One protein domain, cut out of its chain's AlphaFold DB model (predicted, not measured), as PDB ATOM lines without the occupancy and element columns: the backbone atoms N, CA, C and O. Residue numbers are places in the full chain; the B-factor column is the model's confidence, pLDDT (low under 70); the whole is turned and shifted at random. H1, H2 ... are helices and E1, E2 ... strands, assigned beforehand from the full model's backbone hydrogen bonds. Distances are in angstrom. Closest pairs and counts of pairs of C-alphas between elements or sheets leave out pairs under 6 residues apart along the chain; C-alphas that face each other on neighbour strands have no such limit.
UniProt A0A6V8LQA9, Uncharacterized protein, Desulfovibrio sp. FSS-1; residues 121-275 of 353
ATOM      1  N   GLU A 121      -5.830 -50.764  40.645       51.19
ATOM      2  CA  GLU A 121      -5.030 -50.051  41.665       51.19
ATOM      3  C   GLU A 121      -4.168 -48.945  41.025       51.19
ATOM      4  O   GLU A 121      -3.880 -47.951  41.675       51.19
ATOM      5  N   ALA A 122      -3.829 -49.051  39.732       51.59
ATOM      6  CA  ALA A 122      -3.031 -48.043  39.034       51.59
ATOM      7  C   ALA A 122      -3.787 -46.746  38.672       51.59
ATOM      8  O   ALA A 122      -3.148 -45.711  38.499       51.59
ATOM      9  N   SER A 123      -5.118 -46.779  38.517       70.06
ATOM     10  CA  SER A 123      -5.914 -45.606  38.099       70.06
ATOM     11  C   SER A 123      -6.548 -44.843  39.261       70.06
ATOM     12  O   SER A 123      -7.023 -43.725  39.072       70.06
ATOM     13  N   LEU A 124      -6.619 -45.462  40.438       82.94
ATOM     14  CA  LEU A 124      -7.070 -44.805  41.659       82.94
ATOM     15  C   LEU A 124      -5.852 -44.292  42.440       82.94
ATOM     16  O   LEU A 124      -4.764 -44.856  42.309       82.94
ATOM     17  N   PRO A 125      -6.003 -43.241  43.264       86.38
ATOM     18  CA  PRO A 125      -4.953 -42.849  44.196       86.38
ATOM     19  C   PRO A 125      -4.477 -44.046  45.042       86.38
ATOM     20  O   PRO A 125      -5.303 -44.875  45.424       86.38
ATOM     21  N   PRO A 126      -3.184 -44.147  45.408       79.81
ATOM     22  CA  PRO A 126      -2.641 -45.315  46.120       79.81
ATOM     23  C   PRO A 126      -3.323 -45.644  47.454       79.81
ATOM     24  O   PRO A 126      -3.247 -46.770  47.934       79.81
ATOM     25  N   LYS A 127      -3.965 -44.650  48.075       84.81
ATOM     26  CA  LYS A 127      -4.696 -44.790  49.339       84.81
ATOM     27  C   LYS A 127      -6.210 -44.836  49.155       84.81
ATOM     28  O   LYS A 127      -6.954 -44.823  50.134       84.81
ATOM     29  N   ALA A 128      -6.675 -44.856  47.911       89.00
ATOM     30  CA  ALA A 128      -8.087 -44.909  47.628       89.00
ATOM     31  C   ALA A 128      -8.674 -46.226  48.127       89.00
ATOM     32  O   ALA A 128      -8.139 -47.316  47.920       89.00
ATOM     33  N   ARG A 129      -9.835 -46.117  48.754       85.81
ATOM     34  CA  ARG A 129     -10.665 -47.242  49.147       85.81
ATOM     35  C   ARG A 129     -11.907 -47.206  48.287       85.81
ATOM     36  O   ARG A 129     -12.699 -46.271  48.369       85.81
ATOM     37  N   VAL A 130     -12.115 -48.249  47.497       87.25
ATOM     38  CA  VAL A 130     -13.433 -48.463  46.906       87.25
ATOM     39  C   VAL A 130     -14.423 -48.750  48.044       87.25
ATOM     40  O   VAL A 130     -14.064 -49.334  49.067       87.25
ATOM     41  N   ILE A 131     -15.651 -48.279  47.908       89.50
ATOM     42  CA  ILE A 131     -16.736 -48.472  48.874       89.50
ATOM     43  C   ILE A 131     -17.735 -49.479  48.314       89.50
ATOM     44  O   ILE A 131     -18.122 -50.439  48.986       89.50
ATOM     45  N   GLU A 132     -18.116 -49.277  47.055       87.81
ATOM     46  CA  GLU A 132     -19.010 -50.158  46.324       87.81
ATOM     47  C   GLU A 132     -18.786 -50.009  44.816       87.81
ATOM     48  O   GLU A 132     -18.353 -48.964  44.328       87.81
ATOM     49  N   ALA A 133     -19.087 -51.065  44.067       86.44
ATOM     50  CA  ALA A 133     -19.161 -51.013  42.620       86.44
ATOM     51  C   ALA A 133     -20.347 -51.840  42.124       86.44
ATOM     52  O   ALA A 133     -20.672 -52.893  42.693       86.44
ATOM     53  N   THR A 134     -20.973 -51.373  41.047       83.88
ATOM     54  CA  THR A 134     -22.118 -52.041  40.427       83.88
ATOM     55  C   THR A 134     -22.109 -51.825  38.908       83.88
ATOM     56  O   THR A 134     -21.778 -50.722  38.464       83.88
ATOM     57  N   PRO A 135     -22.410 -52.843  38.080       84.62
ATOM     58  CA  PRO A 135     -22.641 -52.650  36.649       84.62
ATOM     59  C   PRO A 135     -23.789 -51.669  36.393       84.62
ATOM     60  O   PRO A 135     -24.729 -51.618  37.183       84.62
ATOM     61  N   VAL A 136     -23.747 -50.937  35.279       89.69
ATOM     62  CA  VAL A 136     -24.858 -50.065  34.858       89.69
ATOM     63  C   VAL A 136     -25.866 -50.897  34.044       89.69
ATOM     64  O   VAL A 136     -25.514 -51.385  32.965       89.69
ATOM     65  N   PRO A 137     -27.111 -51.102  34.518       86.69
ATOM     66  CA  PRO A 137     -28.085 -51.950  33.839       86.69
ATOM     67  C   PRO A 137     -28.403 -51.468  32.424       86.69
ATOM     68  O   PRO A 137     -28.571 -50.276  32.157       86.69
ATOM     69  N   GLY A 138     -28.468 -52.416  31.490       84.94
ATOM     70  CA  GLY A 138     -28.731 -52.130  30.080       84.94
ATOM     71  C   GLY A 138     -27.597 -51.398  29.351       84.94
ATOM     72  O   GLY A 138     -27.811 -50.967  28.223       84.94
ATOM     73  N   VAL A 139     -26.412 -51.253  29.958       90.44
ATOM     74  CA  VAL A 139     -25.243 -50.618  29.335       90.44
ATOM     75  C   VAL A 139     -24.054 -51.576  29.389       90.44
ATOM     76  O   VAL A 139     -23.445 -51.813  30.434       90.44
ATOM     77  N   GLN A 140     -23.726 -52.173  28.244       83.88
ATOM     78  CA  GLN A 140     -22.695 -53.203  28.175       83.88
ATOM     79  C   GLN A 140     -21.315 -52.648  28.553       83.88
ATOM     80  O   GLN A 140     -20.861 -51.634  28.027       83.88
ATOM     81  N   GLY A 141     -20.616 -53.352  29.447       78.12
ATOM     82  CA  GLY A 141     -19.238 -53.018  29.801       78.12
ATOM     83  C   GLY A 141     -19.087 -51.697  30.557       78.12
ATOM     84  O   GLY A 141     -18.005 -51.111  30.520       78.12
ATOM     85  N   ARG A 142     -20.136 -51.213  31.232       90.00
ATOM     86  CA  ARG A 142     -20.073 -50.045  32.121       90.00
ATOM     87  C   ARG A 142     -20.352 -50.423  33.566       90.00
ATOM     88  O   ARG A 142     -21.176 -51.293  33.845       90.00
ATOM     89  N   ALA A 143     -19.662 -49.757  34.485       87.19
ATOM     90  CA  ALA A 143     -19.907 -49.885  35.915       87.19
ATOM     91  C   ALA A 143     -19.717 -48.547  36.635       87.19
ATOM     92  O   ALA A 143     -18.904 -47.715  36.230       87.19
ATOM     93  N   TYR A 144     -20.436 -48.368  37.734       93.75
ATOM     94  CA  TYR A 144     -20.111 -47.364  38.733       93.75
ATOM     95  C   TYR A 144     -19.072 -47.898  39.701       93.75
ATOM     96  O   TYR A 144     -19.122 -49.061  40.109       93.75
ATOM     97  N   VAL A 145     -18.165 -47.017  40.106       92.69
ATOM     98  CA  VAL A 145     -17.208 -47.248  41.184       92.69
ATOM     99  C   VAL A 145     -17.310 -46.082  42.148       92.69
ATOM    100  O   VAL A 145     -16.868 -44.978  41.835       92.69
ATOM    101  N   LEU A 146     -17.899 -46.327  43.314       95.25
ATOM    102  CA  LEU A 146     -17.901 -45.388  44.427       95.25
ATOM    103  C   LEU A 146     -16.660 -45.649  45.267       95.25
ATOM    104  O   LEU A 146     -16.452 -46.767  45.741       95.25
ATOM    105  N   TRP A 147     -15.829 -44.635  45.448       94.62
ATOM    106  CA  TRP A 147     -14.578 -44.749  46.186       94.62
ATOM    107  C   TRP A 147     -14.282 -43.474  46.969       94.62
ATOM    108  O   TRP A 147     -14.885 -42.428  46.740       94.62
ATOM    109  N   MET A 148     -13.367 -43.578  47.924       95.62
ATOM    110  CA  MET A 148     -12.911 -42.463  48.742       95.62
ATOM    111  C   MET A 148     -11.391 -42.409  48.758       95.62
ATOM    112  O   MET A 148     -10.746 -43.457  48.777       95.62
ATOM    113  N   ASP A 149     -10.825 -41.208  48.756       95.81
ATOM    114  CA  ASP A 149      -9.383 -40.996  48.884       95.81
ATOM    115  C   ASP A 149      -8.966 -41.005  50.363       95.81
ATOM    116  O   ASP A 149      -9.502 -40.231  51.152       95.81
ATOM    117  N   ASP A 150      -8.052 -41.905  50.739       95.25
ATOM    118  CA  ASP A 150      -7.509 -42.068  52.101       95.25
ATOM    119  C   ASP A 150      -8.559 -41.931  53.236       95.25
ATOM    120  O   ASP A 150      -8.383 -41.116  54.150       95.25
ATOM    121  N   PRO A 151      -9.699 -42.660  53.195       96.62
ATOM    122  CA  PRO A 151     -10.775 -42.406  54.138       96.62
ATOM    123  C   PRO A 151     -10.429 -42.886  55.544       96.62
ATOM    124  O   PRO A 151      -9.849 -43.956  55.758       96.62
ATOM    125  N   LYS A 152     -10.916 -42.137  56.527       97.19
ATOM    126  CA  LYS A 152     -10.850 -42.503  57.940       97.19
ATOM    127  C   LYS A 152     -12.056 -43.348  58.308       97.19
ATOM    128  O   LYS A 152     -13.178 -43.045  57.915       97.19
ATOM    129  N   ARG A 153     -11.821 -44.408  59.081       96.06
ATOM    130  CA  ARG A 153     -12.899 -45.220  59.644       96.06
ATOM    131  C   ARG A 153     -13.441 -44.550  60.896       96.06
ATOM    132  O   ARG A 153     -12.657 -44.236  61.788       96.06
ATOM    133  N   GLN A 154     -14.754 -44.421  60.978       96.44
ATOM    134  CA  GLN A 154     -15.472 -44.045  62.187       96.44
ATOM    135  C   GLN A 154     -16.382 -45.202  62.601       96.44
ATOM    136  O   GLN A 154     -16.970 -45.887  61.758       96.44
ATOM    137  N   GLU A 155     -16.440 -45.466  63.899       95.12
ATOM    138  CA  GLU A 155     -17.238 -46.539  64.480       95.12
ATOM    139  C   GLU A 155     -18.316 -45.918  65.361       95.12
ATOM    140  O   GLU A 155     -17.990 -45.114  66.232       95.12
ATOM    141  N   HIS A 156     -19.573 -46.307  65.149       93.19
ATOM    142  CA  HIS A 156     -20.637 -46.012  66.101       93.19
ATOM    143  C   HIS A 156     -20.418 -46.851  67.370       93.19
ATOM    144  O   HIS A 156     -20.243 -48.074  67.248       93.19
ATOM    145  N   PRO A 157     -20.402 -46.254  68.575       93.00
ATOM    146  CA  PRO A 157     -20.231 -47.004  69.815       93.00
ATOM    147  C   PRO A 157     -21.289 -48.103  69.956       93.00
ATOM    148  O   PRO A 157     -22.480 -47.890  69.747       93.00
ATOM    149  N   ARG A 158     -20.859 -49.327  70.283       86.00
ATOM    150  CA  ARG A 158     -21.756 -50.502  70.303       86.00
ATOM    151  C   ARG A 158     -22.779 -50.469  71.439       86.00
ATOM    152  O   ARG A 158     -23.731 -51.247  71.413       86.00
ATOM    153  N   ASP A 159     -22.523 -49.657  72.451       87.88
ATOM    154  CA  ASP A 159     -23.328 -49.449  73.648       87.88
ATOM    155  C   ASP A 159     -24.214 -48.198  73.572       87.88
ATOM    156  O   ASP A 159     -25.021 -47.979  74.475       87.88
ATOM    157  N   GLU A 160     -24.129 -47.427  72.486       91.31
ATOM    158  CA  GLU A 160     -24.979 -46.264  72.250       91.31
ATOM    159  C   GLU A 160     -26.140 -46.604  71.314       91.31
ATOM    160  O   GLU A 160     -25.988 -47.278  70.289       91.31
ATOM    161  N   GLU A 161     -27.329 -46.116  71.661       91.12
ATOM    162  CA  GLU A 161     -28.494 -46.217  70.791       91.12
ATOM    163  C   GLU A 161     -28.289 -45.356  69.538       91.12
ATOM    164  O   GLU A 161     -27.767 -44.246  69.610       91.12
ATOM    165  N   TYR A 162     -28.709 -45.864  68.380       90.31
ATOM    166  CA  TYR A 162     -28.714 -45.068  67.159       90.31
ATOM    167  C   TYR A 162     -29.694 -43.902  67.317       90.31
ATOM    168  O   TYR A 162     -30.887 -44.110  67.549       90.31
ATOM    169  N   THR A 163     -29.202 -42.679  67.150       90.00
ATOM    170  CA  THR A 163     -30.022 -41.467  67.067       90.00
ATOM    171  C   THR A 163     -29.955 -40.887  65.653       90.00
ATOM    172  O   THR A 163     -29.411 -41.517  64.745       90.00
ATOM    173  N   CYS A 164     -30.545 -39.717  65.384       86.75
ATOM    174  CA  CYS A 164     -30.175 -38.998  64.160       86.75
ATOM    175  C   CYS A 164     -28.957 -38.113  64.459       86.75
ATOM    176  O   CYS A 164     -29.027 -37.333  65.411       86.75
ATOM    177  N   PRO A 165     -27.913 -38.124  63.611       89.94
ATOM    178  CA  PRO A 165     -27.895 -38.655  62.243       89.94
ATOM    179  C   PRO A 165     -27.397 -40.108  62.100       89.94
ATOM    180  O   PRO A 165     -27.249 -40.584  60.970       89.94
ATOM    181  N   ASP A 166     -27.161 -40.828  63.197       91.19
ATOM    182  CA  ASP A 166     -26.576 -42.180  63.218       91.19
ATOM    183  C   ASP A 166     -27.362 -43.203  62.390       91.19
ATOM    184  O   ASP A 166     -26.768 -44.074  61.765       91.19
ATOM    185  N   TYR A 167     -28.686 -43.084  62.283       89.75
ATOM    186  CA  TYR A 167     -29.466 -43.949  61.385       89.75
ATOM    187  C   TYR A 167     -29.084 -43.824  59.897       89.75
ATOM    188  O   TYR A 167     -29.361 -44.726  59.109       89.75
ATOM    189  N   SER A 168     -28.468 -42.708  59.497       88.62
ATOM    190  CA  SER A 168     -27.991 -42.478  58.127       88.62
ATOM    191  C   SER A 168     -26.483 -42.679  57.985       88.62
ATOM    192  O   SER A 168     -26.037 -43.166  56.949       88.62
ATOM    193  N   ARG A 169     -25.700 -42.308  59.007       91.00
ATOM    194  CA  ARG A 169     -24.229 -42.368  58.969       91.00
ATOM    195  C   ARG A 169     -23.658 -43.600  59.670       91.00
ATOM    196  O   ARG A 169     -22.752 -44.236  59.137       91.00
ATOM    197  N   GLY A 170     -24.203 -43.931  60.837       93.50
ATOM    198  CA  GLY A 170     -23.778 -45.013  61.720       93.50
ATOM    199  C   GLY A 170     -22.267 -45.122  61.837       93.50
ATOM    200  O   GLY A 170     -21.572 -44.122  61.994       93.50
ATOM    201  N   SER A 171     -21.749 -46.344  61.704       95.12
ATOM    202  CA  SER A 171     -20.319 -46.510  61.475       95.12
ATOM    203  C   SER A 171     -20.012 -46.191  60.008       95.12
ATOM    204  O   SER A 171     -20.544 -46.840  59.098       95.12
ATOM    205  N   SER A 172     -19.133 -45.217  59.772       96.81
ATOM    206  CA  SER A 172     -18.889 -44.625  58.454       96.81
ATOM    207  C   SER A 172     -17.416 -44.621  58.040       96.81
ATOM    208  O   SER A 172     -16.494 -44.885  58.818       96.81
ATOM    209  N   TRP A 173     -17.201 -44.392  56.748       97.44
ATOM    210  CA  TRP A 173     -15.943 -43.926  56.185       97.44
ATOM    211  C   TRP A 173     -16.079 -42.438  55.894       97.44
ATOM    212  O   TRP A 173     -17.090 -42.035  55.325       97.44
ATOM    213  N   SER A 174     -15.058 -41.655  56.233       97.25
ATOM    214  CA  SER A 174     -15.057 -40.201  56.042       97.25
ATOM    215  C   SER A 174     -13.820 -39.740  55.289       97.25
ATOM    216  O   SER A 174     -12.699 -40.127  55.627       97.25
ATOM    217  N   GLY A 175     -14.020 -38.897  54.283       97.62
ATOM    218  CA  GLY A 175     -12.966 -38.363  53.422       97.62
ATOM    219  C   GLY A 175     -13.497 -37.950  52.045       97.62
ATOM    220  O   GLY A 175     -14.703 -38.045  51.808       97.62
ATOM    221  N   PRO A 176     -12.625 -37.492  51.130       98.12
ATOM    222  CA  PRO A 176     -13.016 -37.113  49.775       98.12
ATOM    223  C   PRO A 176     -13.672 -38.281  49.028       98.12
ATOM    224  O   PRO A 176     -13.004 -39.255  48.683       98.12
ATOM    225  N   ALA A 177     -14.976 -38.187  48.756       97.94
ATOM    226  CA  ALA A 177     -15.728 -39.214  48.038       97.94
ATOM    227  C   ALA A 177     -15.823 -38.902  46.539       97.94
ATOM    228  O   ALA A 177     -15.912 -37.743  46.116       97.94
ATOM    229  N   ARG A 178     -15.782 -39.952  45.719       97.81
ATOM    230  CA  ARG A 178     -15.761 -39.880  44.258       97.81
ATOM    231  C   ARG A 178     -16.619 -40.980  43.647       97.81
ATOM    232  O   ARG A 178     -16.615 -42.113  44.124       97.81
ATOM    233  N   LEU A 179     -17.302 -40.656  42.553       97.69
ATOM    234  CA  LEU A 179     -18.012 -41.627  41.723       97.69
ATOM    235  C   LEU A 179     -17.373 -41.665  40.344       97.69
ATOM    236  O   LEU A 179     -17.433 -40.678  39.616       97.69
ATOM    237  N   SER A 180     -16.802 -42.799  39.965       96.00
ATOM    238  CA  SER A 180     -16.272 -42.999  38.620       96.00
ATOM    239  C   SER A 180     -17.212 -43.863  37.789       96.00
ATOM    240  O   SER A 180     -17.654 -44.917  38.252       96.00
ATOM    241  N   LEU A 181     -17.467 -43.456  36.544       94.81
ATOM    242  CA  LEU A 181     -17.947 -44.369  35.512       94.81
ATOM    243  C   LEU A 181     -16.743 -45.003  34.836       94.81
ATOM    244  O   LEU A 181     -15.768 -44.328  34.494       94.81
ATOM    245  N   VAL A 182     -16.819 -46.305  34.612       89.25
ATOM    246  CA  VAL A 182     -15.681 -47.058  34.108       89.25
ATOM    247  C   VAL A 182     -16.065 -48.029  33.001       89.25
ATOM    248  O   VAL A 182     -17.128 -48.649  33.027       89.25
ATOM    249  N   ASP A 183     -15.153 -48.207  32.056       83.38
ATOM    250  CA  ASP A 183     -15.201 -49.249  31.042       83.38
ATOM    251  C   ASP A 183     -14.660 -50.559  31.635       83.38
ATOM    252  O   ASP A 183     -13.495 -50.646  32.027       83.38
ATOM    253  N   VAL A 184     -15.515 -51.572  31.767       76.06
ATOM    254  CA  VAL A 184     -15.178 -52.856  32.405       76.06
ATOM    255  C   VAL A 184     -14.215 -53.680  31.548       76.06
ATOM    256  O   VAL A 184     -13.400 -54.408  32.100       76.06
ATOM    257  N   GLY A 185     -14.276 -53.555  30.217       67.38
ATOM    258  CA  GLY A 185     -13.422 -54.328  29.313       67.38
ATOM    259  C   GLY A 185     -11.982 -53.825  29.289       67.38
ATOM    260  O   GLY A 185     -11.045 -54.616  29.321       67.38
ATOM    261  N   THR A 186     -11.804 -52.504  29.255       72.06
ATOM    262  CA  THR A 186     -10.478 -51.869  29.172       72.06
ATOM    263  C   THR A 186      -9.923 -51.436  30.524       72.06
ATOM    264  O   THR A 186      -8.744 -51.117  30.632       72.06
ATOM    265  N   GLY A 187     -10.762 -51.363  31.557       72.00
ATOM    266  CA  GLY A 187     -10.371 -50.787  32.837       72.00
ATOM    267  C   GLY A 187     -10.341 -49.253  32.845       72.00
ATOM    268  O   GLY A 187     -10.140 -48.681  33.912       72.00
ATOM    269  N   ALA A 188     -10.578 -48.572  31.721       80.62
ATOM    270  CA  ALA A 188     -10.465 -47.118  31.640       80.62
ATOM    271  C   ALA A 188     -11.576 -46.391  32.419       80.62
ATOM    272  O   ALA A 188     -12.753 -46.753  32.344       80.62
ATOM    273  N   THR A 189     -11.210 -45.326  33.134       90.31
ATOM    274  CA  THR A 189     -12.172 -44.383  33.720       90.31
ATOM    275  C   THR A 189     -12.698 -43.459  32.627       90.31
ATOM    276  O   THR A 189     -11.909 -42.827  31.928       90.31
ATOM    277  N   ARG A 190     -14.023 -43.377  32.482       92.81
ATOM    278  CA  ARG A 190     -14.691 -42.465  31.540       92.81
ATOM    279  C   ARG A 190     -14.739 -41.057  32.108       92.81
ATOM    280  O   ARG A 190     -14.226 -40.125  31.502       92.81
ATOM    281  N   ASN A 191     -15.281 -40.930  33.312       97.31
ATOM    282  CA  ASN A 191     -15.278 -39.696  34.075       97.31
ATOM    283  C   ASN A 191     -15.361 -39.997  35.578       97.31
ATOM    284  O   ASN A 191     -15.732 -41.101  35.984       97.31
ATOM    285  N   THR A 192     -15.014 -39.002  36.394       96.88
ATOM    286  CA  THR A 192     -15.100 -39.068  37.856       96.88
ATOM    287  C   THR A 192     -15.789 -37.817  38.377       96.88
ATOM    288  O   THR A 192     -15.337 -36.705  38.115       96.88
ATOM    289  N   LEU A 193     -16.854 -38.002  39.146       98.00
ATOM    290  CA  LEU A 193     -17.548 -36.940  39.857       98.00
ATOM    291  C   LEU A 193     -16.962 -36.766  41.255       98.00
ATOM    292  O   LEU A 193     -16.683 -37.745  41.953       98.00
ATOM    293  N   LYS A 194     -16.832 -35.509  41.679       97.94
ATOM    294  CA  LYS A 194     -16.634 -35.157  43.084       97.94
ATOM    295  C   LYS A 194     -17.975 -35.223  43.809       97.94
ATOM    296  O   LYS A 194     -18.939 -34.624  43.349       97.94
ATOM    297  N   ILE A 195     -18.013 -35.911  44.947       97.81
ATOM    298  CA  ILE A 195     -19.159 -35.896  45.857       97.81
ATOM    299  C   ILE A 195     -18.772 -34.999  47.031       97.81
ATOM    300  O   ILE A 195     -17.908 -35.359  47.827       97.81
ATOM    301  N   ALA A 196     -19.367 -33.811  47.086       92.75
ATOM    302  CA  ALA A 196     -19.185 -32.865  48.181       92.75
ATOM    303  C   ALA A 196     -20.354 -32.971  49.162       92.75
ATOM    304  O   ALA A 196     -21.497 -33.135  48.728       92.75
ATOM    305  N   ASP A 197     -20.076 -32.863  50.459       93.94
ATOM    306  CA  ASP A 197     -21.124 -32.737  51.468       93.94
ATOM    307  C   ASP A 197     -21.811 -31.368  51.322       93.94
ATOM    308  O   ASP A 197     -21.138 -30.342  51.389       93.94
ATOM    309  N   PRO A 198     -23.135 -31.302  51.110       94.56
ATOM    310  CA  PRO A 198     -23.837 -30.023  51.012       94.56
ATOM    311  C   PRO A 198     -23.898 -29.247  52.334       94.56
ATOM    312  O   PRO A 198     -24.321 -28.092  52.334       94.56
ATOM    313  N   LEU A 199     -23.545 -29.874  53.459       93.19
ATOM    314  CA  LEU A 199     -23.588 -29.277  54.793       93.19
ATOM    315  C   LEU A 199     -22.228 -28.749  55.261       93.19
ATOM    316  O   LEU A 199     -22.165 -28.044  56.267       93.19
ATOM    317  N   GLU A 200     -21.150 -29.067  54.544       91.56
ATOM    318  CA  GLU A 200     -19.794 -28.651  54.886       91.56
ATOM    319  C   GLU A 200     -19.066 -28.081  53.667       91.56
ATOM    320  O   GLU A 200     -19.069 -28.672  52.593       91.56
ATOM    321  N   ASP A 201     -18.327 -26.984  53.837       89.88
ATOM    322  CA  ASP A 201     -17.463 -26.438  52.778       89.88
ATOM    323  C   ASP A 201     -16.110 -27.175  52.704       89.88
ATOM    324  O   ASP A 201     -15.025 -26.592  52.710       89.88
ATOM    325  N   ARG A 202     -16.158 -28.510  52.744       93.38
ATOM    326  CA  ARG A 202     -14.978 -29.379  52.736       93.38
ATOM    327  C   ARG A 202     -15.147 -30.494  51.720       93.38
ATOM    328  O   ARG A 202     -16.239 -30.984  51.462       93.38
ATOM    329  N   ASP A 203     -14.027 -30.937  51.155       95.75
ATOM    330  CA  ASP A 203     -13.989 -32.125  50.300       95.75
ATOM    331  C   ASP A 203     -14.000 -33.396  51.154       95.75
ATOM    332  O   ASP A 203     -13.014 -34.121  51.252       95.75
ATOM    333  N   THR A 204     -15.106 -33.615  51.850       96.38
ATOM    334  CA  THR A 204     -15.348 -34.799  52.662       96.38
ATOM    335  C   THR A 204     -16.796 -35.219  52.497       96.38
ATOM    336  O   THR A 204     -17.654 -34.396  52.191       96.38
ATOM    337  N   PHE A 205     -17.057 -36.505  52.673       97.38
ATOM    338  CA  PHE A 205     -18.395 -37.067  52.732       97.38
ATOM    339  C   PHE A 205     -18.369 -38.287  53.649       97.38
ATOM    340  O   PHE A 205     -17.359 -38.996  53.690       97.38
ATOM    341  N   ASP A 206     -19.467 -38.547  54.348       96.81
ATOM    342  CA  ASP A 206     -19.616 -39.733  55.188       96.81
ATOM    343  C   ASP A 206     -20.388 -40.816  54.427       96.81
ATOM    344  O   ASP A 206     -21.553 -40.634  54.072       96.81
ATOM    345  N   LEU A 207     -19.754 -41.967  54.192       96.81
ATOM    346  CA  LEU A 207     -20.404 -43.139  53.606       96.81
ATOM    347  C   LEU A 207     -20.544 -44.246  54.656       96.81
ATOM    348  O   LEU A 207     -19.527 -44.728  55.167       96.81
ATOM    349  N   PRO A 208     -21.773 -44.678  54.991       96.25
ATOM    350  CA  PRO A 208     -21.980 -45.690  56.015       96.25
ATOM    351  C   PRO A 208     -21.454 -47.048  55.551       96.25
ATOM    352  O   PRO A 208     -21.710 -47.490  54.435       96.25
ATOM    353  N   TRP A 209     -20.761 -47.764  56.429       94.62
ATOM    354  CA  TRP A 209     -20.437 -49.176  56.217       94.62
ATOM    355  C   TRP A 209     -21.208 -50.097  57.164       94.62
ATOM    356  O   TRP A 209     -21.244 -51.307  56.928       94.62
ATOM    357  N   ARG A 210     -21.854 -49.539  58.198       93.25
ATOM    358  CA  ARG A 210     -22.767 -50.259  59.087       93.25
ATOM    359  C   ARG A 210     -23.813 -49.327  59.700       93.25
ATOM    360  O   ARG A 210     -23.468 -48.441  60.478       93.25
ATOM    361  N   ILE A 211     -25.083 -49.579  59.391       93.56
ATOM    362  CA  ILE A 211     -26.247 -48.851  59.927       93.56
ATOM    363  C   ILE A 211     -27.381 -49.836  60.259       93.56
ATOM    364  O   ILE A 211     -27.422 -50.924  59.672       93.56
ATOM    365  N   PRO A 212     -28.295 -49.497  61.183       92.25
ATOM    366  CA  PRO A 212     -29.508 -50.273  61.443       92.25
ATOM    367  C   PRO A 212     -30.392 -50.370  60.195       92.25
ATOM    368  O   PRO A 212     -30.564 -49.401  59.455       92.25
ATOM    369  N   ALA A 213     -31.011 -51.531  59.978       87.75
ATOM    370  CA  ALA A 213     -32.089 -51.643  59.001       87.75
ATOM    371  C   ALA A 213     -33.342 -50.914  59.503       87.75
ATOM    372  O   ALA A 213     -33.857 -51.221  60.580       87.75
ATOM    373  N   GLY A 214     -33.894 -50.020  58.686       78.00
ATOM    374  CA  GLY A 214     -35.172 -49.378  58.967       78.00
ATOM    375  C   GLY A 214     -35.881 -48.919  57.691       78.00
ATOM    376  O   GLY A 214     -35.217 -48.589  56.710       78.00
ATOM    377  N   PRO A 215     -37.225 -48.916  57.681       63.16
ATOM    378  CA  PRO A 215     -38.019 -48.618  56.489       63.16
ATOM    379  C   PRO A 215     -37.970 -47.146  56.040       63.16
ATOM    380  O   PRO A 215     -38.457 -46.846  54.955       63.16
ATOM    381  N   GLU A 216     -37.399 -46.235  56.838       64.50
ATOM    382  CA  GLU A 216     -37.457 -44.781  56.602       64.50
ATOM    383  C   GLU A 216     -36.086 -44.086  56.485       64.50
ATOM    384  O   GLU A 216     -36.021 -42.856  56.532       64.50
ATOM    385  N   PHE A 217     -34.989 -44.835  56.338       74.81
ATOM    386  CA  PHE A 217     -33.637 -44.261  56.363       74.81
ATOM    387  C   PHE A 217     -32.950 -44.204  54.998       74.81
ATOM    388  O   PHE A 217     -33.407 -44.789  54.017       74.81
ATOM    389  N   ALA A 218     -31.841 -43.459  54.962       85.06
ATOM    390  CA  ALA A 218     -31.101 -43.093  53.759       85.06
ATOM    391  C   ALA A 218     -30.728 -44.279  52.856       85.06
ATOM    392  O   ALA A 218     -30.763 -44.146  51.634       85.06
ATOM    393  N   TYR A 219     -30.389 -45.431  53.441       90.94
ATOM    394  CA  TYR A 219     -29.885 -46.584  52.701       90.94
ATOM    395  C   TYR A 219     -30.588 -47.878  53.100       90.94
ATOM    396  O   TYR A 219     -30.982 -48.087  54.248       90.94
ATOM    397  N   PHE A 220     -30.719 -48.773  52.126       89.75
ATOM    398  CA  PHE A 220     -31.279 -50.102  52.328       89.75
ATOM    399  C   PHE A 220     -30.229 -51.045  52.912       89.75
ATOM    400  O   PHE A 220     -29.090 -51.061  52.454       89.75
ATOM    401  N   VAL A 221     -30.626 -51.853  53.894       90.38
ATOM    402  CA  VAL A 221     -29.767 -52.853  54.537       90.38
ATOM    403  C   VAL A 221     -30.381 -54.237  54.289       90.38
ATOM    404  O   VAL A 221     -31.378 -54.564  54.938       90.38
ATOM    405  N   PRO A 222     -29.838 -55.043  53.355       83.31
ATOM    406  CA  PRO A 222     -30.436 -56.322  52.961       83.31
ATOM    407  C   PRO A 222     -30.357 -57.385  54.060       83.31
ATOM    408  O   PRO A 222     -31.301 -58.148  54.257       83.31
ATOM    409  N   GLU A 223     -29.246 -57.421  54.795       80.81
ATOM    410  CA  GLU A 223     -28.942 -58.461  55.780       80.81
ATOM    411  C   GLU A 223     -28.602 -57.830  57.140       80.81
ATOM    412  O   GLU A 223     -27.432 -57.758  57.529       80.81
ATOM    413  N   PRO A 224     -29.601 -57.311  57.877       83.62
ATOM    414  CA  PRO A 224     -29.369 -56.834  59.232       83.62
ATOM    415  C   PRO A 224     -29.013 -57.996  60.160       83.62
ATOM    416  O   PRO A 224     -29.663 -59.041  60.137       83.62
ATOM    417  N   ALA A 225     -28.024 -57.791  61.028       76.31
ATOM    418  CA  ALA A 225     -27.581 -58.793  61.987       76.31
ATOM    419  C   ALA A 225     -27.467 -58.209  63.402       76.31
ATOM    420  O   ALA A 225     -27.408 -56.998  63.597       76.31
ATOM    421  N   GLY A 226     -27.411 -59.090  64.402       82.62
ATOM    422  CA  GLY A 226     -27.234 -58.690  65.797       82.62
ATOM    423  C   GLY A 226     -28.466 -58.028  66.425       82.62
ATOM    424  O   GLY A 226     -29.545 -57.968  65.839       82.62
ATOM    425  N   LYS A 227     -28.301 -57.569  67.672       82.31
ATOM    426  CA  LYS A 227     -29.388 -56.975  68.470       82.31
ATOM    427  C   LYS A 227     -29.787 -55.582  67.986       82.31
ATOM    428  O   LYS A 227     -30.958 -55.239  68.064       82.31
ATOM    429  N   ASP A 228     -28.834 -54.816  67.464       83.94
ATOM    430  CA  ASP A 228     -29.055 -53.478  66.903       83.94
ATOM    431  C   ASP A 228     -29.583 -53.515  65.462       83.94
ATOM    432  O   ASP A 228     -29.844 -52.470  64.870       83.94
ATOM    433  N   ARG A 229     -29.751 -54.719  64.890       87.75
ATOM    434  CA  ARG A 229     -30.172 -54.937  63.501       87.75
ATOM    435  C   ARG A 229     -29.319 -54.151  62.505       87.75
ATOM    436  O   ARG A 229     -29.807 -53.782  61.435       87.75
ATOM    437  N   ALA A 230     -28.062 -53.889  62.849       90.50
ATOM    438  CA  ALA A 230     -27.157 -53.177  61.978       90.50
ATOM    439  C   ALA A 230     -26.524 -54.129  60.968       90.50
ATOM    440  O   ALA A 230     -26.180 -55.276  61.262       90.50
ATOM    441  N   GLY A 231     -26.370 -53.639  59.749       89.75
ATOM    442  CA  GLY A 231     -25.792 -54.384  58.648       89.75
ATOM    443  C   GLY A 231     -25.126 -53.441  57.666       89.75
ATOM    444  O   GLY A 231     -25.123 -52.221  57.841       89.75
ATOM    445  N   ARG A 232     -24.534 -54.021  56.627       90.19
ATOM    446  CA  ARG A 232     -23.925 -53.242  55.559       90.19
ATOM    447  C   ARG A 232     -25.023 -52.659  54.659       90.19
ATOM    448  O   ARG A 232     -25.835 -53.440  54.165       90.19
ATOM    449  N   PRO A 233     -25.044 -51.339  54.414       93.06
ATOM    450  CA  PRO A 233     -25.981 -50.753  53.466       93.06
ATOM    451  C   PRO A 233     -25.579 -51.026  52.010       93.06
ATOM    452  O   PRO A 233     -24.392 -51.139  51.693       93.06
ATOM    453  N   GLU A 234     -26.571 -51.076  51.124       90.56
ATOM    454  CA  GLU A 234     -26.402 -50.920  49.676       90.56
ATOM    455  C   GLU A 234     -26.426 -49.424  49.342       90.56
ATOM    456  O   GLU A 234     -27.487 -48.793  49.360       90.56
ATOM    457  N   ILE A 235     -25.255 -48.847  49.072       94.31
ATOM    458  CA  ILE A 235     -25.124 -47.425  48.740       94.31
ATOM    459  C   ILE A 235     -25.430 -47.216  47.253       94.31
ATOM    460  O   ILE A 235     -26.190 -46.320  46.897       94.31
ATOM    461  N   LEU A 236     -24.898 -48.072  46.376       94.12
ATOM    462  CA  LEU A 236     -25.165 -48.048  44.932       94.12
ATOM    463  C   LEU A 236     -26.421 -48.851  44.565       94.12
ATOM    464  O   LEU A 236     -26.418 -49.663  43.634       94.12
ATOM    465  N   ARG A 237     -27.515 -48.619  45.297       92.19
ATOM    466  CA  ARG A 237     -28.810 -49.238  45.012       92.19
ATOM    467  C   ARG A 237     -29.482 -48.539  43.832       92.19
ATOM    468  O   ARG A 237     -30.131 -47.508  44.005       92.19
ATOM    469  N   LEU A 238     -29.333 -49.127  42.647       93.44
ATOM    470  CA  LEU A 238     -29.863 -48.557  41.413       93.44
ATOM    471  C   LEU A 238     -31.392 -48.683  41.313       93.44
ATOM    472  O   LEU A 238     -31.972 -49.721  41.646       93.44
ATOM    473  N   ARG A 239     -32.039 -47.618  40.848       92.44
ATOM    474  CA  ARG A 239     -33.485 -47.425  40.702       92.44
ATOM    475  C   ARG A 239     -33.742 -46.557  39.475       92.44
ATOM    476  O   ARG A 239     -32.863 -45.822  39.051       92.44
ATOM    477  N   ASP A 240     -34.939 -46.658  38.914       93.25
ATOM    478  CA  ASP A 240     -35.390 -45.772  37.839       93.25
ATOM    479  C   ASP A 240     -35.901 -44.474  38.479       93.25
ATOM    480  O   ASP A 240     -37.068 -44.365  38.869       93.25
ATOM    481  N   LEU A 241     -34.983 -43.532  38.720       92.81
ATOM    482  CA  LEU A 241     -35.316 -42.262  39.371       92.81
ATOM    483  C   LEU A 241     -35.572 -41.141  38.369       92.81
ATOM    484  O   LEU A 241     -35.915 -40.053  38.807       92.81
ATOM    485  N   ASP A 242     -35.434 -41.352  37.062       92.00
ATOM    486  CA  ASP A 242     -35.782 -40.355  36.039       92.00
ATOM    487  C   ASP A 242     -36.980 -40.785  35.150       92.00
ATOM    488  O   ASP A 242     -37.492 -40.026  34.310       92.00
ATOM    489  N   GLY A 243     -37.494 -41.986  35.407       89.75
ATOM    490  CA  GLY A 243     -38.643 -42.618  34.778       89.75
ATOM    491  C   GLY A 243     -38.351 -43.230  33.405       89.75
ATOM    492  O   GLY A 243     -39.315 -43.550  32.696       89.75
ATOM    493  N   ASP A 244     -37.098 -43.287  32.943       90.00
ATOM    494  CA  ASP A 244     -36.744 -43.786  31.608       90.00
ATOM    495  C   ASP A 244     -36.990 -45.297  31.418       90.00
ATOM    496  O   ASP A 244     -36.890 -45.810  30.297       90.00
ATOM    497  N   GLY A 245     -37.404 -45.991  32.480       91.19
ATOM    498  CA  GLY A 245     -37.667 -47.424  32.506       91.19
ATOM    499  C   GLY A 245     -36.425 -48.261  32.813       91.19
ATOM    500  O   GLY A 245     -36.509 -49.490  32.793       91.19
ATOM    501  N   GLN A 246     -35.277 -47.635  33.072       93.12
ATOM    502  CA  GLN A 246     -34.008 -48.284  33.363       93.12
ATOM    503  C   GLN A 246     -33.550 -47.903  34.766       93.12
ATOM    504  O   GLN A 246     -33.406 -46.743  35.115       93.12
ATOM    505  N   ALA A 247     -33.247 -48.900  35.594       94.12
ATOM    506  CA  ALA A 247     -32.727 -48.643  36.930       94.12
ATOM    507  C   ALA A 247     -31.238 -48.268  36.875       94.12
ATOM    508  O   ALA A 247     -30.381 -49.134  37.061       94.12
ATOM    509  N   ARG A 248     -30.919 -47.006  36.574       96.50
ATOM    510  CA  ARG A 248     -29.535 -46.517  36.420       96.50
ATOM    511  C   ARG A 248     -29.165 -45.427  37.414       96.50
ATOM    512  O   ARG A 248     -27.987 -45.109  37.546       96.50
ATOM    513  N   GLU A 249     -30.133 -44.910  38.152       96.75
ATOM    514  CA  GLU A 249     -29.934 -43.853  39.127       96.75
ATOM    515  C   GLU A 249     -29.827 -44.419  40.536       96.75
ATOM    516  O   GLU A 249     -30.425 -45.430  40.883       96.75
ATOM    517  N   PHE A 250     -29.113 -43.725  41.403       96.25
ATOM    518  CA  PHE A 250     -29.124 -43.962  42.840       96.25
ATOM    519  C   PHE A 250     -29.047 -42.618  43.553       96.25
ATOM    520  O   PHE A 250     -28.804 -41.580  42.935       96.25
ATOM    521  N   HIS A 251     -29.249 -42.618  44.865       95.88
ATOM    522  CA  HIS A 251     -29.115 -41.409  45.664       95.88
ATOM    523  C   HIS A 251     -28.053 -41.575  46.746       95.88
ATOM    524  O   HIS A 251     -27.837 -42.665  47.271       95.88
ATOM    525  N   LEU A 252     -27.412 -40.465  47.099       96.62
ATOM    526  CA  LEU A 252     -26.586 -40.347  48.299       96.62
ATOM    527  C   LEU A 252     -27.226 -39.327  49.228       96.62
ATOM    528  O   LEU A 252     -27.793 -38.341  48.758       96.62
ATOM    529  N   SER A 253     -27.119 -39.559  50.534       95.12
ATOM    530  CA  SER A 253     -27.696 -38.691  51.565       95.12
ATOM    531  C   SER A 253     -26.617 -38.190  52.522       95.12
ATOM    532  O   SER A 253     -25.808 -38.987  52.996       95.12
ATOM    533  N   SER A 254     -26.649 -36.894  52.837       94.56
ATOM    534  CA  SER A 254     -25.939 -36.255  53.946       94.56
ATOM    535  C   SER A 254     -26.963 -35.794  54.985       94.56
ATOM    536  O   SER A 254     -27.833 -34.961  54.713       94.56
ATOM    537  N   ALA A 255     -26.901 -36.380  56.179       92.00
ATOM    538  CA  ALA A 255     -27.836 -36.098  57.263       92.00
ATOM    539  C   ALA A 255     -27.165 -35.233  58.326       92.00
ATOM    540  O   ALA A 255     -26.320 -35.736  59.060       92.00
ATOM    541  N   GLY A 256     -27.543 -33.961  58.442       89.81
ATOM    542  CA  GLY A 256     -27.038 -33.055  59.477       89.81
ATOM    543  C   GLY A 256     -27.657 -33.328  60.846       89.81
ATOM    544  O   GLY A 256     -26.961 -33.339  61.854       89.81
ATOM    545  N   ASN A 257     -28.966 -33.574  60.875       89.44
ATOM    546  CA  ASN A 257     -29.744 -33.909  62.071       89.44
ATOM    547  C   ASN A 257     -31.074 -34.578  61.658       89.44
ATOM    548  O   ASN A 257     -31.299 -34.823  60.474       89.44
ATOM    549  N   CYS A 258     -31.978 -34.853  62.610       85.25
ATOM    550  CA  CYS A 258     -33.273 -35.495  62.317       85.25
ATOM    551  C   CYS A 258     -34.173 -34.716  61.340       85.25
ATOM    552  O   CYS A 258     -35.110 -35.301  60.808       85.25
ATOM    553  N   MET A 259     -33.943 -33.416  61.142       86.75
ATOM    554  CA  MET A 259     -34.790 -32.534  60.327       86.75
ATOM    555  C   MET A 259     -34.119 -32.093  59.024       86.75
ATOM    556  O   MET A 259     -34.761 -31.471  58.178       86.75
ATOM    557  N   LEU A 260     -32.831 -32.395  58.865       89.12
ATOM    558  CA  LEU A 260     -32.033 -31.982  57.726       89.12
ATOM    559  C   LEU A 260     -31.288 -33.187  57.173       89.12
ATOM    560  O   LEU A 260     -30.214 -33.551  57.656       89.12
ATOM    561  N   MET A 261     -31.870 -33.786  56.142       92.19
ATOM    562  CA  MET A 261     -31.257 -34.860  55.380       92.19
ATOM    563  C   MET A 261     -31.276 -34.481  53.912       92.19
ATOM    564  O   MET A 261     -32.258 -34.686  53.202       92.19
ATOM    565  N   LEU A 262     -30.174 -33.900  53.464       94.75
ATOM    566  CA  LEU A 262     -30.000 -33.504  52.084       94.75
ATOM    567  C   LEU A 262     -29.576 -34.708  51.269       94.75
ATOM    568  O   LEU A 262     -28.718 -35.481  51.677       94.75
ATOM    569  N   SER A 263     -30.171 -34.868  50.103       95.38
ATOM    570  CA  SER A 263     -29.885 -35.993  49.233       95.38
ATOM    571  C   SER A 263     -29.786 -35.552  47.787       95.38
ATOM    572  O   SER A 263     -30.449 -34.600  47.368       95.38
ATOM    573  N   SER A 264     -28.944 -36.248  47.036       96.75
ATOM    574  CA  SER A 264     -28.674 -35.975  45.632       96.75
ATOM    575  C   SER A 264     -28.813 -37.241  44.806       96.75
ATOM    576  O   SER A 264     -28.506 -38.330  45.294       96.75
ATOM    577  N   VAL A 265     -29.268 -37.092  43.563       97.25
ATOM    578  CA  VAL A 265     -29.423 -38.195  42.613       97.25
ATOM    579  C   VAL A 265     -28.245 -38.205  41.649       97.25
ATOM    580  O   VAL A 265     -27.898 -37.189  41.042       97.25
ATOM    581  N   PHE A 266     -27.658 -39.383  41.497       98.25
ATOM    582  CA  PHE A 266     -26.588 -39.683  40.560       98.25
ATOM    583  C   PHE A 266     -27.075 -40.751  39.585       98.25
ATOM    584  O   PHE A 266     -27.907 -41.576  39.948       98.25
ATOM    585  N   GLY A 267     -26.560 -40.763  38.361       97.62
ATOM    586  CA  GLY A 267     -26.941 -41.766  37.366       97.62
ATOM    587  C   GLY A 267     -26.082 -41.716  36.112       97.62
ATOM    588  O   GLY A 267     -24.904 -41.348  36.177       97.62
ATOM    589  N   TYR A 268     -26.617 -42.213  34.996       97.75
ATOM    590  CA  TYR A 268     -25.881 -42.425  33.745       97.75
ATOM    591  C   TYR A 268     -26.482 -41.575  32.630       97.75
ATOM    592  O   TYR A 268     -27.628 -41.784  32.247       97.75
ATOM    593  N   ASP A 269     -25.692 -40.672  32.052       96.19
ATOM    594  CA  ASP A 269     -26.071 -39.978  30.821       96.19
ATOM    595  C   ASP A 269     -25.636 -40.822  29.617       96.19
ATOM    596  O   ASP A 269     -24.470 -40.816  29.215       96.19
ATOM    597  N   ALA A 270     -26.590 -41.538  29.018       94.62
ATOM    598  CA  ALA A 270     -26.342 -42.384  27.854       94.62
ATOM    599  C   ALA A 270     -25.880 -41.609  26.611       94.62
ATOM    600  O   ALA A 270     -25.171 -42.169  25.777       94.62
ATOM    601  N   ALA A 271     -26.247 -40.330  26.477       94.56
ATOM    602  CA  ALA A 271     -25.829 -39.523  25.335       94.56
ATOM    603  C   ALA A 271     -24.347 -39.130  25.422       94.56
ATOM    604  O   ALA A 271     -23.711 -38.907  24.391       94.56
ATOM    605  N   ARG A 272     -23.804 -39.035  26.642       96.38
ATOM    606  CA  ARG A 272     -22.394 -38.693  26.894       96.38
ATOM    607  C   ARG A 272     -21.524 -39.885  27.277       96.38
ATOM    608  O   ARG A 272     -20.308 -39.761  27.232       96.38
ATOM    609  N   ASP A 273     -22.133 -41.020  27.612       97.19
ATOM    610  CA  ASP A 273     -21.448 -42.167  28.213       97.19
ATOM    611  C   ASP A 273     -20.674 -41.765  29.483       97.19
ATOM    612  O   ASP A 273     -19.489 -42.065  29.642       97.19
ATOM    613  N   GLU A 274     -21.361 -41.054  30.384       97.81
ATOM    614  CA  GLU A 274     -20.791 -40.450  31.597       97.81
ATOM    615  C   GLU A 274     -21.655 -40.725  32.836       97.81
ATOM    616  O   GLU A 274     -22.883 -40.809  32.764       97.81
ATOM    617  N   ALA A 275     -21.019 -40.821  34.009       98.12
ATOM    618  CA  ALA A 275     -21.721 -40.646  35.277       98.12
ATOM    619  C   ALA A 275     -22.112 -39.174  35.447       98.12
ATOM    620  O   ALA A 275     -21.299 -38.288  35.178       98.12
TER     621      ALA A 275
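What this domain is: This is residues 121 to 275 of the 353 residues of an uncharacterized protein of Desulfovibrio sp. FSS-1 (UniProt A0A6V8LQA9). A twisted sheet of four strands, E1, E2, E4 and E5, is set crosswise to a small two-stranded sheet, E3 and E6, at one end, the two only partly face to face as a loose sandwich. The long hairpin E7 and E8 runs past one face of the larger sheet, and two long stretches have no named element: residues 149 to 165, which loop round the outside with C-alphas 13 to 26 A from the mean of all C-alphas, and residues 213 to 249, with C-alphas 4 to 25 A from it. The printed part has 155 residues, with one named helix and eight named strands in the order E1 E2 H1 E3 E4 E5 E6 E7 E8; under half of the residues are in these elements, and the class is mostly strand. The larger sheet has the order E1 - E2 - E4 - E5, all antiparallel. The whole is compact, with a radius of gyration of the C-alphas of 15.8 A and spans of 46 by 37 by 30 A.

Where its parts are: E1, residues 129 to 135, begins at C-alpha 129 (-10.665, -47.242, 49.147) and is 18.1 A long. E2 is residues 142 to 148, 19.6 A. H1, residues 166 to 169, spans 4.9 A, and E3 is residues 171 to 175, 13.6 A. E4, residues 177 to 183, starts at C-alpha 177 (-15.728, -39.214, 48.038) and measures 19.7 A; E5 is residues 189 to 195, 16.4 A. E6, residues 205 to 212, is 19.3 A and bends by 70 degrees at residue 209. E7 is residues 250 to 257, 21.7 A. E8, residues 260 to 269, is the longest strand at 28.7 A and ends at C-alpha 269 (-26.071, -39.978, 30.821).

How they stand to each other: In the larger sheet the hairpin E1 and E2 has N 131 and O 146 at 2.8 A, within hydrogen-bond range. Between E2 and E4, N 145 and O 180 are 2.8 A apart; in the hairpin E4 and E5, N 193 and O 179 are 2.8 A apart. E3 runs on into E4 at 80 degrees, across a break of one residue. E3 and E6 are antiparallel, with N 173 and O 207 at 2.8 A, and their strands stand at 90 degrees to those of the larger sheet. The closest C-alphas of E6 and E7 are those of Asp 206 and Ser 254, 7.3 A; those of H1 and E6 are Arg 169 and Pro 208, 5.0 A. In the hairpin E7 and E8, N 254 and O 262 are 2.8 A apart. E4 and E8 are only just apart, closest 8.4 A. H1 is not on the larger sheet and is too short for any O i to N i+4 pair; its one O i to N i+3 pair is within range.

The domain as a whole: The C-alphas farthest apart are those of Asp 159 and Ala 271, 49.4 A. The printed part has no cut; E2 to H1 and E6 to E7 are long links. Mean pLDDT of the printed part is 90.1; residues 121 to 122, 185 and 215 to 216 are under 70.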